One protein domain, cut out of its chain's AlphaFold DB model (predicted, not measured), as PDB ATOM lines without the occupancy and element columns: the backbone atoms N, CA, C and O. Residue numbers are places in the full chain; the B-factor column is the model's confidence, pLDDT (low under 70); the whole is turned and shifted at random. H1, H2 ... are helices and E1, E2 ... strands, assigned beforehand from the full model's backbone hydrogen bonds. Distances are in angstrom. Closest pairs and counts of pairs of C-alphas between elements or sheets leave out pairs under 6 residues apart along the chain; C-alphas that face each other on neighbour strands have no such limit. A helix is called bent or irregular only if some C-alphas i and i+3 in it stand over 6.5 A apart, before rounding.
ATOM      1  N   GLU A 399      28.251 -59.308 -51.265       74.62
ATOM      2  CA  GLU A 399      29.234 -58.421 -50.637       74.62
ATOM      3  C   GLU A 399      28.571 -57.042 -50.446       74.62
ATOM      4  O   GLU A 399      28.170 -56.410 -51.428       74.62
ATOM      5  N   GLU A 400      28.400 -56.569 -49.205       64.56
ATOM      6  CA  GLU A 400      27.920 -55.205 -48.959       64.56
ATOM      7  C   GLU A 400      29.010 -54.203 -49.383       64.56
ATOM      8  O   GLU A 400      30.122 -54.240 -48.851       64.56
ATOM      9  N   PRO A 401      28.726 -53.263 -50.304       56.50
ATOM     10  CA  PRO A 401      29.684 -52.225 -50.638       56.50
ATOM     11  C   PRO A 401      29.790 -51.239 -49.477       56.50
ATOM     12  O   PRO A 401      28.792 -50.650 -49.044       56.50
ATOM     13  N   THR A 402      31.020 -51.035 -49.009       53.94
ATOM     14  CA  THR A 402      31.358 -50.125 -47.914       53.94
ATOM     15  C   THR A 402      30.796 -48.736 -48.194       53.94
ATOM     16  O   THR A 402      31.243 -48.027 -49.101       53.94
ATOM     17  N   LEU A 403      29.791 -48.323 -47.416       47.84
ATOM     18  CA  LEU A 403      29.253 -46.974 -47.523       47.84
ATOM     19  C   LEU A 403      30.329 -45.987 -47.066       47.84
ATOM     20  O   LEU A 403      30.592 -45.859 -45.874       47.84
ATOM     21  N   ILE A 426      31.871 -56.642 -45.825       64.56
ATOM     22  CA  ILE A 426      30.893 -57.469 -45.109       64.56
ATOM     23  C   ILE A 426      30.205 -58.407 -46.112       64.56
ATOM     24  O   ILE A 426      29.398 -57.983 -46.941       64.56
ATOM     25  N   ARG A 427      30.535 -59.699 -46.045       72.94
ATOM     26  CA  ARG A 427      29.922 -60.742 -46.873       72.94
ATOM     27  C   ARG A 427      28.682 -61.286 -46.177       72.94
ATOM     28  O   ARG A 427      28.742 -61.720 -45.032       72.94
ATOM     29  N   HIS A 428      27.564 -61.276 -46.890       72.25
ATOM     30  CA  HIS A 428      26.314 -61.881 -46.458       72.25
ATOM     31  C   HIS A 428      26.120 -63.184 -47.214       72.25
ATOM     32  O   HIS A 428      25.831 -63.168 -48.409       72.25
ATOM     33  N   GLU A 429      26.308 -64.300 -46.521       78.75
ATOM     34  CA  GLU A 429      26.033 -65.633 -47.046       78.75
ATOM     35  C   GLU A 429      24.550 -65.966 -46.869       78.75
ATOM     36  O   GLU A 429      23.960 -65.716 -45.817       78.75
ATOM     37  N   PHE A 430      23.947 -66.533 -47.909       77.00
ATOM     38  CA  PHE A 430      22.578 -67.029 -47.893       77.00
ATOM     39  C   PHE A 430      22.615 -68.530 -48.123       77.00
ATOM     40  O   PHE A 430      23.400 -69.008 -48.933       77.00
ATOM     41  N   VAL A 431      21.743 -69.270 -47.446       79.00
ATOM     42  CA  VAL A 431      21.470 -70.671 -47.770       79.00
ATOM     43  C   VAL A 431      20.054 -70.717 -48.316       79.00
ATOM     44  O   VAL A 431      19.095 -70.525 -47.572       79.00
ATOM     45  N   LEU A 432      19.926 -70.918 -49.625       78.12
ATOM     46  CA  LEU A 432      18.644 -71.145 -50.274       78.12
ATOM     47  C   LEU A 432      18.206 -72.566 -49.915       78.12
ATOM     48  O   LEU A 432      18.708 -73.537 -50.470       78.12
ATOM     49  N   SER A 433      17.329 -72.675 -48.922       75.19
ATOM     50  CA  SER A 433      16.745 -73.940 -48.459       75.19
ATOM     51  C   SER A 433      15.238 -74.019 -48.701       75.19
ATOM     52  O   SER A 433      14.672 -75.107 -48.743       75.19
ATOM     53  N   ASN A 434      14.574 -72.872 -48.857       79.06
ATOM     54  CA  ASN A 434      13.142 -72.764 -49.101       79.06
ATOM     55  C   ASN A 434      12.800 -71.448 -49.828       79.06
ATOM     56  O   ASN A 434      13.659 -70.593 -50.072       79.06
ATOM     57  N   ARG A 435      11.513 -71.270 -50.147       79.00
ATOM     58  CA  ARG A 435      10.989 -70.073 -50.821       79.00
ATOM     59  C   ARG A 435      11.276 -68.778 -50.049       79.00
ATOM     60  O   ARG A 435      11.661 -67.780 -50.658       79.00
ATOM     61  N   ASP A 436      11.148 -68.808 -48.723       80.31
ATOM     62  CA  ASP A 436      11.403 -67.652 -47.856       80.31
ATOM     63  C   ASP A 436      12.874 -67.214 -47.883       80.31
ATOM     64  O   ASP A 436      13.151 -66.015 -47.866       80.31
ATOM     65  N   ALA A 437      13.820 -68.154 -47.978       80.19
ATOM     66  CA  ALA A 437      15.250 -67.871 -48.088       80.19
ATOM     67  C   ALA A 437      15.614 -67.196 -49.425       80.19
ATOM     68  O   ALA A 437      16.462 -66.301 -49.462       80.19
ATOM     69  N   ILE A 438      14.932 -67.557 -50.516       79.75
ATOM     70  CA  ILE A 438      15.047 -66.852 -51.804       79.75
ATOM     71  C   ILE A 438      14.483 -65.438 -51.696       79.75
ATOM     72  O   ILE A 438      15.118 -64.478 -52.142       79.75
ATOM     73  N   ASP A 439      13.311 -65.278 -51.089       81.62
ATOM     74  CA  ASP A 439      12.716 -63.956 -50.917       81.62
ATOM     75  C   ASP A 439      13.510 -63.072 -49.938       81.62
ATOM     76  O   ASP A 439      13.567 -61.858 -50.144       81.62
ATOM     77  N   GLU A 440      14.176 -63.647 -48.934       83.19
ATOM     78  CA  GLU A 440      15.179 -63.003 -48.070       83.19
ATOM     79  C   GLU A 440      16.395 -62.535 -48.883       83.19
ATOM     80  O   GLU A 440      16.752 -61.358 -48.805       83.19
ATOM     81  N   TYR A 441      16.985 -63.409 -49.707       84.12
ATOM     82  CA  TYR A 441      18.101 -63.072 -50.600       84.12
ATOM     83  C   TYR A 441      17.758 -61.882 -51.511       84.12
ATOM     84  O   TYR A 441      18.497 -60.894 -51.569       84.12
ATOM     85  N   TRP A 442      16.593 -61.906 -52.169       83.88
ATOM     86  CA  TRP A 442      16.169 -60.805 -53.039       83.88
ATOM     87  C   TRP A 442      15.800 -59.525 -52.273       83.88
ATOM     88  O   TRP A 442      16.082 -58.431 -52.768       83.88
ATOM     89  N   GLN A 443      15.212 -59.624 -51.072       82.56
ATOM     90  CA  GLN A 443      14.963 -58.468 -50.193       82.56
ATOM     91  C   GLN A 443      16.268 -57.813 -49.732       82.56
ATOM     92  O   GLN A 443      16.364 -56.583 -49.693       82.56
ATOM     93  N   PHE A 444      17.280 -58.617 -49.406       83.06
ATOM     94  CA  PHE A 444      18.593 -58.120 -49.022       83.06
ATOM     95  C   PHE A 444      19.316 -57.460 -50.204       83.06
ATOM     96  O   PHE A 444      19.919 -56.395 -50.046       83.06
ATOM     97  N   LEU A 445      19.195 -58.028 -51.407       81.12
ATOM     98  CA  LEU A 445      19.728 -57.433 -52.631       81.12
ATOM     99  C   LEU A 445      19.061 -56.078 -52.943       81.12
ATOM    100  O   LEU A 445      19.769 -55.108 -53.213       81.12
ATOM    101  N   GLU A 446      17.729 -55.967 -52.831       82.06
ATOM    102  CA  GLU A 446      17.003 -54.686 -52.964       82.06
ATOM    103  C   GLU A 446      17.502 -53.653 -51.939       82.06
ATOM    104  O   GLU A 446      17.843 -52.526 -52.309       82.06
ATOM    105  N   TYR A 447      17.598 -54.038 -50.660       80.94
ATOM    106  CA  TYR A 447      18.125 -53.191 -49.584       80.94
ATOM    107  C   TYR A 447      19.559 -52.715 -49.868       80.94
ATOM    108  O   TYR A 447      19.871 -51.538 -49.668       80.94
ATOM    109  N   THR A 448      20.418 -53.602 -50.376       78.88
ATOM    110  CA  THR A 448      21.823 -53.303 -50.672       78.88
ATOM    111  C   THR A 448      21.935 -52.288 -51.805       78.88
ATOM    112  O   THR A 448      22.578 -51.253 -51.631       78.88
ATOM    113  N   TYR A 449      21.226 -52.505 -52.918       74.62
ATOM    114  CA  TYR A 449      21.160 -51.549 -54.028       74.62
ATOM    115  C   TYR A 449      20.588 -50.190 -53.589       74.62
ATOM    116  O   TYR A 449      21.181 -49.146 -53.869       74.62
ATOM    117  N   ALA A 450      19.471 -50.185 -52.855       73.94
ATOM    118  CA  ALA A 450      18.820 -48.964 -52.370       73.94
ATOM    119  C   ALA A 450      19.636 -48.207 -51.304       73.94
ATOM    120  O   ALA A 450      19.405 -47.017 -51.078       73.94
ATOM    121  N   GLY A 451      20.597 -48.873 -50.657       69.88
ATOM    122  CA  GLY A 451      21.560 -48.253 -49.754       69.88
ATOM    123  C   GLY A 451      22.627 -47.406 -50.459       69.88
ATOM    124  O   GLY A 451      23.141 -46.483 -49.831       69.88
ATOM    125  N   ILE A 452      22.931 -47.694 -51.732       71.50
ATOM    126  CA  ILE A 452      24.001 -47.052 -52.520       71.50
ATOM    127  C   ILE A 452      23.447 -45.848 -53.294       71.50
ATOM    128  O   ILE A 452      23.760 -44.702 -52.972       71.50
ATOM    129  N   ASP A 453      22.578 -46.099 -54.280       69.19
ATOM    130  CA  ASP A 453      21.802 -45.067 -54.974       69.19
ATOM    131  C   ASP A 453      20.352 -45.523 -55.148       69.19
ATOM    132  O   ASP A 453      20.032 -46.480 -55.856       69.19
ATOM    133  N   LEU A 454      19.446 -44.767 -54.530       67.94
ATOM    134  CA  LEU A 454      18.009 -44.979 -54.626       67.94
ATOM    135  C   LEU A 454      17.487 -44.810 -56.059       67.94
ATOM    136  O   LEU A 454      16.449 -45.377 -56.387       67.94
ATOM    137  N   LYS A 455      18.160 -44.035 -56.920       68.00
ATOM    138  CA  LYS A 455      17.762 -43.900 -58.328       68.00
ATOM    139  C   LYS A 455      18.016 -45.186 -59.097       68.00
ATOM    140  O   LYS A 455      17.093 -45.705 -59.721       68.00
ATOM    141  N   ASP A 456      19.226 -45.720 -59.018       66.81
ATOM    142  CA  ASP A 456      19.587 -46.939 -59.740       66.81
ATOM    143  C   ASP A 456      18.840 -48.145 -59.168       66.81
ATOM    144  O   ASP A 456      18.309 -48.948 -59.936       66.81
ATOM    145  N   ALA A 457      18.643 -48.197 -57.844       69.25
ATOM    146  CA  ALA A 457      17.726 -49.148 -57.218       69.25
ATOM    147  C   ALA A 457      16.296 -49.029 -57.776       69.25
ATOM    148  O   ALA A 457      15.726 -50.038 -58.187       69.25
ATOM    149  N   SER A 458      15.744 -47.814 -57.904       65.44
ATOM    150  CA  SER A 458      14.404 -47.603 -58.476       65.44
ATOM    151  C   SER A 458      14.277 -48.016 -59.949       65.44
ATOM    152  O   SER A 458      13.188 -48.374 -60.397       65.44
ATOM    153  N   HIS A 459      15.376 -47.992 -60.710       65.06
ATOM    154  CA  HIS A 459      15.421 -48.457 -62.099       65.06
ATOM    155  C   HIS A 459      15.629 -49.975 -62.214       65.06
ATOM    156  O   HIS A 459      15.073 -50.604 -63.118       65.06
ATOM    157  N   ALA A 460      16.394 -50.571 -61.298       67.19
ATOM    158  CA  ALA A 460      16.655 -52.005 -61.229       67.19
ATOM    159  C   ALA A 460      15.449 -52.795 -60.673       67.19
ATOM    160  O   ALA A 460      15.086 -53.839 -61.229       67.19
ATOM    161  N   PHE A 461      14.789 -52.244 -59.647       69.88
ATOM    162  CA  PHE A 461      13.626 -52.776 -58.924       69.88
ATOM    163  C   PHE A 461      12.381 -51.859 -59.074       69.88
ATOM    164  O   PHE A 461      11.855 -51.332 -58.090       69.88
ATOM    165  N   PRO A 462      11.847 -51.650 -60.296       56.84
ATOM    166  CA  PRO A 462      10.794 -50.659 -60.557       56.84
ATOM    167  C   PRO A 462       9.434 -50.937 -59.899       56.84
ATOM    168  O   PRO A 462       8.597 -50.036 -59.868       56.84
ATOM    169  N   GLY A 463       9.210 -52.124 -59.317       52.41
ATOM    170  CA  GLY A 463       8.001 -52.437 -58.532       52.41
ATOM    171  C   GLY A 463       7.808 -51.566 -57.278       52.41
ATOM    172  O   GLY A 463       6.762 -51.620 -56.643       52.41
ATOM    173  N   SER A 464       8.799 -50.739 -56.931       43.59
ATOM    174  CA  SER A 464       8.808 -49.857 -55.761       43.59
ATOM    175  C   SER A 464       8.359 -48.404 -56.041       43.59
ATOM    176  O   SER A 464       7.899 -47.710 -55.125       43.59
ATOM    177  N   THR A 465       8.473 -47.908 -57.287       41.50
ATOM    178  CA  THR A 465       8.517 -46.447 -57.555       41.50
ATOM    179  C   THR A 465       7.518 -45.868 -58.554       41.50
ATOM    180  O   THR A 465       7.506 -44.644 -58.743       41.50
ATOM    181  N   VAL A 466       6.646 -46.683 -59.151       38.12
ATOM    182  CA  VAL A 466       5.661 -46.213 -60.142       38.12
ATOM    183  C   VAL A 466       4.752 -45.127 -59.549       38.12
ATOM    184  O   VAL A 466       4.060 -45.334 -58.553       38.12
ATOM    185  N   ARG A 480       1.340 -47.367 -53.161       53.50
ATOM    186  CA  ARG A 480       1.702 -45.955 -52.909       53.50
ATOM    187  C   ARG A 480       1.871 -45.787 -51.398       53.50
ATOM    188  O   ARG A 480       0.920 -46.021 -50.660       53.50
ATOM    189  N   MET A 481       3.035 -45.331 -50.934       66.44
ATOM    190  CA  MET A 481       3.213 -44.976 -49.523       66.44
ATOM    191  C   MET A 481       2.323 -43.771 -49.173       66.44
ATOM    192  O   MET A 481       2.604 -42.637 -49.573       66.44
ATOM    193  N   THR A 482       1.264 -44.016 -48.406       75.31
ATOM    194  CA  THR A 482       0.324 -42.989 -47.934       75.31
ATOM    195  C   THR A 482       1.001 -41.972 -47.008       75.31
ATOM    196  O   THR A 482       2.066 -42.215 -46.432       75.31
ATOM    197  N   VAL A 483       0.366 -40.810 -46.810       72.50
ATOM    198  CA  VAL A 483       0.849 -39.799 -45.850       72.50
ATOM    199  C   VAL A 483       0.863 -40.361 -44.419       72.50
ATOM    200  O   VAL A 483       1.811 -40.094 -43.679       72.50
ATOM    201  N   GLY A 484      -0.118 -41.204 -44.070       73.62
ATOM    202  CA  GLY A 484      -0.175 -41.937 -42.802       73.62
ATOM    203  C   GLY A 484       0.991 -42.913 -42.628       73.62
ATOM    204  O   GLY A 484       1.745 -42.786 -41.664       73.62
ATOM    205  N   GLN A 485       1.230 -43.809 -43.597       78.44
ATOM    206  CA  GLN A 485       2.393 -44.712 -43.581       78.44
ATOM    207  C   GLN A 485       3.710 -43.932 -43.494       78.44
ATOM    208  O   GLN A 485       4.578 -44.268 -42.695       78.44
ATOM    209  N   LYS A 486       3.855 -42.835 -44.245       79.38
ATOM    210  CA  LYS A 486       5.042 -41.971 -44.183       79.38
ATOM    211  C   LYS A 486       5.248 -41.363 -42.792       79.38
ATOM    212  O   LYS A 486       6.384 -41.292 -42.325       79.38
ATOM    213  N   ALA A 487       4.179 -40.927 -42.125       80.75
ATOM    214  CA  ALA A 487       4.244 -40.456 -40.745       80.75
ATOM    215  C   ALA A 487       4.602 -41.593 -39.770       80.75
ATOM    216  O   ALA A 487       5.446 -41.389 -38.897       80.75
ATOM    217  N   ALA A 488       4.050 -42.796 -39.954       84.81
ATOM    218  CA  ALA A 488       4.385 -43.979 -39.161       84.81
ATOM    219  C   ALA A 488       5.864 -44.388 -39.316       84.81
ATOM    220  O   ALA A 488       6.555 -44.537 -38.309       84.81
ATOM    221  N   VAL A 489       6.404 -44.430 -40.545       84.88
ATOM    222  CA  VAL A 489       7.846 -44.622 -40.800       84.88
ATOM    223  C   VAL A 489       8.663 -43.558 -40.059       84.88
ATOM    224  O   VAL A 489       9.631 -43.878 -39.372       84.88
ATOM    225  N   LEU A 490       8.277 -42.278 -40.137       83.88
ATOM    226  CA  LEU A 490       8.998 -41.192 -39.461       83.88
ATOM    227  C   LEU A 490       8.969 -41.295 -37.924       83.88
ATOM    228  O   LEU A 490       9.965 -40.885 -37.311       83.88
ATOM    229  N   LYS A 491       7.878 -41.830 -37.343       85.81
ATOM    230  CA  LYS A 491       7.710 -42.147 -35.910       85.81
ATOM    231  C   LYS A 491       8.579 -43.337 -35.489       85.81
ATOM    232  O   LYS A 491       9.365 -43.187 -34.561       85.81
ATOM    233  N   LEU A 492       8.521 -44.471 -36.192       84.25
ATOM    234  CA  LEU A 492       9.359 -45.649 -35.902       84.25
ATOM    235  C   LEU A 492      10.853 -45.302 -36.003       84.25
ATOM    236  O   LEU A 492      11.635 -45.559 -35.088       84.25
ATOM    237  N   LEU A 493      11.231 -44.570 -37.052       82.75
ATOM    238  CA  LEU A 493      12.582 -44.044 -37.216       82.75
ATOM    239  C   LEU A 493      12.943 -42.937 -36.209       82.75
ATOM    240  O   LEU A 493      14.079 -42.485 -36.218       82.75
ATOM    241  N   ALA A 494      12.039 -42.412 -35.374       76.38
ATOM    242  CA  ALA A 494      12.407 -41.397 -34.377       76.38
ATOM    243  C   ALA A 494      13.323 -41.962 -33.278       76.38
ATOM    244  O   ALA A 494      14.178 -41.228 -32.790       76.38
ATOM    245  N   LYS A 495      13.198 -43.262 -32.975       70.50
ATOM    246  CA  LYS A 495      14.020 -43.997 -31.998       70.50
ATOM    247  C   LYS A 495      15.408 -44.412 -32.530       70.50
ATOM    248  O   LYS A 495      16.192 -45.004 -31.797       70.50
ATOM    249  N   VAL A 496      15.722 -44.147 -33.803       71.12
ATOM    250  CA  VAL A 496      16.994 -44.546 -34.439       71.12
ATOM    251  C   VAL A 496      18.022 -43.414 -34.335       71.12
ATOM    252  O   VAL A 496      17.711 -42.261 -34.643       71.12
ATOM    253  N   LYS A 497      19.266 -43.728 -33.945       67.62
ATOM    254  CA  LYS A 497      20.392 -42.779 -33.996       67.62
ATOM    255  C   LYS A 497      20.723 -42.477 -35.470       67.62
ATOM    256  O   LYS A 497      21.053 -43.367 -36.241       67.62
ATOM    257  N   PHE A 498      20.603 -41.214 -35.887       62.16
ATOM    258  CA  PHE A 498      20.743 -40.780 -37.293       62.16
ATOM    259  C   PHE A 498      22.195 -40.503 -37.720       62.16
ATOM    260  O   PHE A 498      22.442 -39.558 -38.472       62.16
ATOM    261  N   ASN A 499      23.145 -41.286 -37.215       58.59
ATOM    262  CA  ASN A 499      24.568 -41.118 -37.518       58.59
ATOM    263  C   ASN A 499      25.125 -42.258 -38.398       58.59
ATOM    264  O   ASN A 499      26.228 -42.125 -38.909       58.59
ATOM    265  N   GLU A 500      24.354 -43.328 -38.613       66.38
ATOM    266  CA  GLU A 500      24.778 -44.586 -39.256       66.38
ATOM    267  C   GLU A 500      23.838 -44.981 -40.418       66.38
ATOM    268  O   GLU A 500      22.812 -44.339 -40.653       66.38
ATOM    269  N   LYS A 501      24.163 -46.059 -41.147       74.25
ATOM    270  CA  LYS A 501      23.246 -46.731 -42.091       74.25
ATOM    271  C   LYS A 501      22.024 -47.267 -41.324       74.25
ATOM    272  O   LYS A 501      22.168 -47.742 -40.201       74.25
ATOM    273  N   LEU A 502      20.821 -47.234 -41.907       80.88
ATOM    274  CA  LEU A 502      19.661 -47.918 -41.312       80.88
ATOM    275  C   LEU A 502      19.876 -49.442 -41.412       80.88
ATOM    276  O   LEU A 502      19.904 -49.930 -42.540       80.88
ATOM    277  N   PRO A 503      19.987 -50.205 -40.305       82.88
ATOM    278  CA  PRO A 503      20.301 -51.632 -40.390       82.88
ATOM    279  C   PRO A 503      19.198 -52.441 -41.082       82.88
ATOM    280  O   PRO A 503      18.013 -52.215 -40.810       82.88
ATOM    281  N   TYR A 504      19.579 -53.434 -41.897       82.75
ATOM    282  CA  TYR A 504      18.653 -54.296 -42.648       82.75
ATOM    283  C   TYR A 504      17.509 -54.838 -41.784       82.75
ATOM    284  O   TYR A 504      16.349 -54.643 -42.135       82.75
ATOM    285  N   LYS A 505      17.805 -55.417 -40.608       85.69
ATOM    286  CA  LYS A 505      16.786 -55.977 -39.695       85.69
ATOM    287  C   LYS A 505      15.683 -54.962 -39.343       85.69
ATOM    288  O   LYS A 505      14.506 -55.291 -39.440       85.69
ATOM    289  N   LYS A 506      16.044 -53.706 -39.037       84.69
ATOM    290  CA  LYS A 506      15.077 -52.622 -38.755       84.69
ATOM    291  C   LYS A 506      14.365 -52.119 -40.010       84.69
ATOM    292  O   LYS A 506      13.197 -51.749 -39.943       84.69
ATOM    293  N   CYS A 507      15.039 -52.102 -41.160       85.31
ATOM    294  CA  CYS A 507      14.393 -51.784 -42.434       85.31
ATOM    295  C   CYS A 507      13.322 -52.832 -42.787       85.31
ATOM    296  O   CYS A 507      12.201 -52.460 -43.134       85.31
ATOM    297  N   LYS A 508      13.641 -54.121 -42.602       85.50
ATOM    298  CA  LYS A 508      12.757 -55.275 -42.812       85.50
ATOM    299  C   LYS A 508      11.552 -55.250 -41.872       85.50
ATOM    300  O   LYS A 508      10.427 -55.424 -42.324       85.50
ATOM    301  N   GLU A 509      11.774 -54.956 -40.592       88.19
ATOM    302  CA  GLU A 509      10.719 -54.774 -39.587       88.19
ATOM    303  C   GLU A 509       9.735 -53.654 -39.985       88.19
ATOM    304  O   GLU A 509       8.532 -53.887 -40.086       88.19
ATOM    305  N   ILE A 510      10.235 -52.453 -40.302       85.25
ATOM    306  CA  ILE A 510       9.394 -51.309 -40.703       85.25
ATOM    307  C   ILE A 510       8.659 -51.588 -42.028       85.25
ATOM    308  O   ILE A 510       7.496 -51.207 -42.174       85.25
ATOM    309  N   SER A 511       9.323 -52.250 -42.982       84.12
ATOM    310  CA  SER A 511       8.744 -52.687 -44.260       84.12
ATOM    311  C   SER A 511       7.565 -53.642 -44.052       84.12
ATOM    312  O   SER A 511       6.481 -53.370 -44.576       84.12
ATOM    313  N   LYS A 512       7.737 -54.694 -43.237       85.50
ATOM    314  CA  LYS A 512       6.674 -55.654 -42.901       85.50
ATOM    315  C   LYS A 512       5.519 -54.978 -42.154       85.50
ATOM    316  O   LYS A 512       4.389 -55.020 -42.631       85.50
ATOM    317  N   ASN A 513       5.806 -54.273 -41.057       86.00
ATOM    318  CA  ASN A 513       4.792 -53.667 -40.182       86.00
ATOM    319  C   ASN A 513       3.901 -52.632 -40.891       86.00
ATOM    320  O   ASN A 513       2.752 -52.440 -40.503       86.00
ATOM    321  N   LEU A 514       4.419 -51.936 -41.910       81.94
ATOM    322  CA  LEU A 514       3.683 -50.895 -42.640       81.94
ATOM    323  C   LEU A 514       3.283 -51.300 -44.063       81.94
ATOM    324  O   LEU A 514       2.717 -50.473 -44.782       81.94
ATOM    325  N   ASN A 515       3.559 -52.544 -44.465       81.38
ATOM    326  CA  ASN A 515       3.341 -53.044 -45.820       81.38
ATOM    327  C   ASN A 515       3.998 -52.155 -46.907       81.38
ATOM    328  O   ASN A 515       3.368 -51.787 -47.896       81.38
ATOM    329  N   LEU A 516       5.282 -51.820 -46.740       78.88
ATOM    330  CA  LEU A 516       6.082 -50.980 -47.655       78.88
ATOM    331  C   LEU A 516       7.273 -51.747 -48.252       78.88
ATOM    332  O   LEU A 516       7.683 -52.762 -47.694       78.88
ATOM    333  N   THR A 517       7.871 -51.253 -49.343       74.38
ATOM    334  CA  THR A 517       9.145 -51.799 -49.871       74.38
ATOM    335  C   THR A 517      10.355 -51.317 -49.061       74.38
ATOM    336  O   THR A 517      10.270 -50.309 -48.345       74.38
ATOM    337  N   MET A 518      11.503 -51.997 -49.182       78.94
ATOM    338  CA  MET A 518      12.730 -51.581 -48.485       78.94
ATOM    339  C   MET A 518      13.191 -50.215 -48.997       78.94
ATOM    340  O   MET A 518      13.504 -49.320 -48.206       78.94
ATOM    341  N   GLU A 519      13.147 -50.007 -50.316       75.12
ATOM    342  CA  GLU A 519      13.489 -48.719 -50.922       75.12
ATOM    343  C   GLU A 519      12.570 -47.584 -50.426       75.12
ATOM    344  O   GLU A 519      13.058 -46.495 -50.120       75.12
ATOM    345  N   GLN A 520      11.261 -47.814 -50.259       77.69
ATOM    346  CA  GLN A 520      10.335 -46.800 -49.729       77.69
ATOM    347  C   GLN A 520      10.711 -46.359 -48.304       77.69
ATOM    348  O   GLN A 520      10.730 -45.155 -48.015       77.69
ATOM    349  N   VAL A 521      11.076 -47.304 -47.429       82.69
ATOM    350  CA  VAL A 521      11.540 -47.018 -46.060       82.69
ATOM    351  C   VAL A 521      12.870 -46.254 -46.080       82.69
ATOM    352  O   VAL A 521      12.983 -45.188 -45.457       82.69
ATOM    353  N   LEU A 522      13.854 -46.724 -46.855       81.88
ATOM    354  CA  LEU A 522      15.159 -46.068 -47.015       81.88
ATOM    355  C   LEU A 522      15.022 -44.651 -47.599       81.88
ATOM    356  O   LEU A 522      15.673 -43.713 -47.134       81.88
ATOM    357  N   ARG A 523      14.109 -44.437 -48.550       80.44
ATOM    358  CA  ARG A 523      13.829 -43.123 -49.150       80.44
ATOM    359  C   ARG A 523      13.309 -42.117 -48.133       80.44
ATOM    360  O   ARG A 523      13.689 -40.943 -48.195       80.44
ATOM    361  N   VAL A 524      12.490 -42.545 -47.171       81.62
ATOM    362  CA  VAL A 524      12.075 -41.702 -46.038       81.62
ATOM    363  C   VAL A 524      13.244 -41.456 -45.082       81.62
ATOM    364  O   VAL A 524      13.466 -40.303 -44.696       81.62
ATOM    365  N   TYR A 525      14.021 -42.494 -44.756       82.62
ATOM    366  CA  TYR A 525      15.193 -42.409 -43.879       82.62
ATOM    367  C   TYR A 525      16.224 -41.387 -44.383       82.62
ATOM    368  O   TYR A 525      16.475 -40.374 -43.721       82.62
ATOM    369  N   TYR A 526      16.742 -41.568 -45.600       81.06
ATOM    370  CA  TYR A 526      17.739 -40.675 -46.195       81.06
ATOM    371  C   TYR A 526      17.188 -39.267 -46.463       81.06
ATOM    372  O   TYR A 526      17.918 -38.279 -46.347       81.06
ATOM    373  N   SER A 527      15.883 -39.123 -46.732       78.31
ATOM    374  CA  SER A 527      15.236 -37.803 -46.804       78.31
ATOM    375  C   SER A 527      15.238 -37.074 -45.454       78.31
ATOM    376  O   SER A 527      15.474 -35.862 -45.415       78.31
ATOM    377  N   LYS A 528      14.996 -37.783 -44.341       79.88
ATOM    378  CA  LYS A 528      15.058 -37.236 -42.972       79.88
ATOM    379  C   LYS A 528      16.501 -36.882 -42.591       79.88
ATOM    380  O   LYS A 528      16.734 -35.777 -42.099       79.88
ATOM    381  N   LEU A 529      17.463 -37.753 -42.905       78.12
ATOM    382  CA  LEU A 529      18.895 -37.523 -42.690       78.12
ATOM    383  C   LEU A 529      19.387 -36.269 -43.433       78.12
ATOM    384  O   LEU A 529      19.930 -35.353 -42.816       78.12
ATOM    385  N   ARG A 530      19.093 -36.156 -44.736       77.12
ATOM    386  CA  ARG A 530      19.465 -34.998 -45.571       77.12
ATOM    387  C   ARG A 530      18.843 -33.685 -45.075       77.12
ATOM    388  O   ARG A 530      19.474 -32.635 -45.175       77.12
ATOM    389  N   ARG A 531      17.620 -33.717 -44.527       77.38
ATOM    390  CA  ARG A 531      16.998 -32.545 -43.877       77.38
ATOM    391  C   ARG A 531      17.735 -32.150 -42.595       77.38
ATOM    392  O   ARG A 531      18.032 -30.972 -42.429       77.38
ATOM    393  N   ARG A 532      18.086 -33.114 -41.734       73.31
ATOM    394  CA  ARG A 532      18.861 -32.860 -40.503       73.31
ATOM    395  C   ARG A 532      20.263 -32.323 -40.794       73.31
ATOM    396  O   ARG A 532      20.673 -31.371 -40.145       73.31
ATOM    397  N   GLN A 533      20.966 -32.855 -41.793       74.81
ATOM    398  CA  GLN A 533      22.273 -32.331 -42.218       74.81
ATOM    399  C   GLN A 533      22.185 -30.872 -42.698       74.81
ATOM    400  O   GLN A 533      23.043 -30.063 -42.360       74.81
ATOM    401  N   ARG A 534      21.129 -30.506 -43.441       74.25
ATOM    402  CA  ARG A 534      20.879 -29.108 -43.843       74.25
ATOM    403  C   ARG A 534      20.582 -28.204 -42.646       74.25
ATOM    404  O   ARG A 534      21.127 -27.111 -42.594       74.25
ATOM    405  N   ALA A 535      19.781 -28.667 -41.685       76.06
ATOM    406  CA  ALA A 535      19.521 -27.931 -40.447       76.06
ATOM    407  C   ALA A 535      20.805 -27.733 -39.620       76.06
ATOM    408  O   ALA A 535      21.099 -26.614 -39.228       76.06
ATOM    409  N   LYS A 536      21.636 -28.774 -39.451       75.12
ATOM    410  CA  LYS A 536      22.948 -28.651 -38.789       75.12
ATOM    411  C   LYS A 536      23.855 -27.622 -39.477       75.12
ATOM    412  O   LYS A 536      24.477 -26.833 -38.781       75.12
ATOM    413  N   LYS A 537      23.905 -27.591 -40.817       70.88
ATOM    414  CA  LYS A 537      24.686 -26.582 -41.562       70.88
ATOM    415  C   LYS A 537      24.152 -25.158 -41.382       70.88
ATOM    416  O   LYS A 537      24.954 -24.247 -41.248       70.88
ATOM    417  N   LEU A 538      22.831 -24.972 -41.339       63.03
ATOM    418  CA  LEU A 538      22.222 -23.667 -41.053       63.03
ATOM    419  C   LEU A 538      22.530 -23.202 -39.623       63.03
ATOM    420  O   LEU A 538      22.922 -22.060 -39.439       63.03
ATOM    421  N   ASN A 539      22.438 -24.094 -38.634       57.06
ATOM    422  CA  ASN A 539      22.743 -23.763 -37.241       57.06
ATOM    423  C   ASN A 539      24.240 -23.465 -37.032       57.06
ATOM    424  O   ASN A 539      24.576 -22.523 -36.328       57.06
ATOM    425  N   ALA A 540      25.139 -24.217 -37.679       55.97
ATOM    426  CA  ALA A 540      26.585 -23.967 -37.627       55.97
ATOM    427  C   ALA A 540      27.000 -22.651 -38.312       55.97
ATOM    428  O   ALA A 540      28.043 -22.096 -37.989       55.97
ATOM    429  N   GLN A 541      26.188 -22.151 -39.247       48.62
ATOM    430  CA  GLN A 541      26.406 -20.880 -39.944       48.62
ATOM    431  C   GLN A 541      25.576 -19.724 -39.349       48.62
ATOM    432  O   GLN A 541      25.609 -18.614 -39.869       48.62
TER     433      GLN A 541
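AT A GLANCE: This is residues 399 to 403, 426 to 466 and 480 to 541 of the 660 residues of an uncharacterized protein of Gossypium armourianum (UniProt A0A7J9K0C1). Two long helices, H1 and H5, overlap near their ends and run on almost in one line, making the long axis; at their joint the short helix H2 packs on one side and the helical hairpin of H3 and H4 on another. Residues 534 to 541, of which 534 to 540 belong to H5, stick out from the body, and the short strand E1 lies away from the joint. The printed part has 108 residues with one named strand and five named helices, in the order E1, H1, H2, H3, H4, H5, and its class is mostly helix. It is compact, with a radius of gyration of the C-alphas of 14.9 A, and elongated, spanning 53 by 32 by 27 A.

IN THESE COORDINATES: Find C-alpha 518 at (12.730, -51.581, -48.485); from there H5, residues 518 to 540, runs 32.7 A to C-alpha 540 at (26.585, -23.967, -37.627). Look next for C-alpha 435 at (10.989, -70.073, -50.821), where H1, residues 435 to 452, begins its 26.5 A. H2 holds residues 454 to 460, H3 residues 483 to 495 over 19.6 A, and H4 residues 504 to 514 over 15.4 A. H3 is neither bent nor irregular, but only just: C-alphas 492 and 495 are 6.3 A apart. E1, residues 427 to 429, spans 6.3 A and pairs with no named strand.

HOW THE PARTS SIT: Start at H5, whose residues 518 to 522 touch residues 443 to 451 of H1, at a shallow tilt of 26 degrees, the same way; the closest C-alphas, of Ala 450 and Glu 519, are 5.5 A apart. H5 touches H4 with residues 518 to 522 alone, only just about perpendicular at 71 degrees, with C-alphas 511 and 518 closest at 5.9 A. With residues 521 to 525 alone H5 touches H3 at a steep tilt of 64 degrees, C-alphas 489 and 521 being closest at 6.9 A. H3 and H4 form a helical hairpin and touch at 37 degrees, only just steep, with C-alphas 485 and 514 closest at 6.4 A. H1 touches H2 with residues 446 to 450 alone, and the closest C-alphas, 450 and 457, are 5.0 A apart. E1 and H5 are apart. Every O i to N i+4 pair is within hydrogen-bond range in H2, H4 and H5; in H1 it is 13 of 14 and in H3 8 of 9.

THE WHOLE: The two C-alphas farthest apart, of Ser 433 and Gln 541, are 54.6 A apart. Residues 404 to 425 are not printed, and C-alphas 403 and 426 are 10.9 A apart across that cut; residues 467 to 479 are not printed either, with 8.2 A from C-alpha 466 to C-alpha 480. Of the links that are printed whole none is long. The mean pLDDT of the printed part is 74.0, and 30 residues are under 70, among them 453 to 466 and 538 to 541.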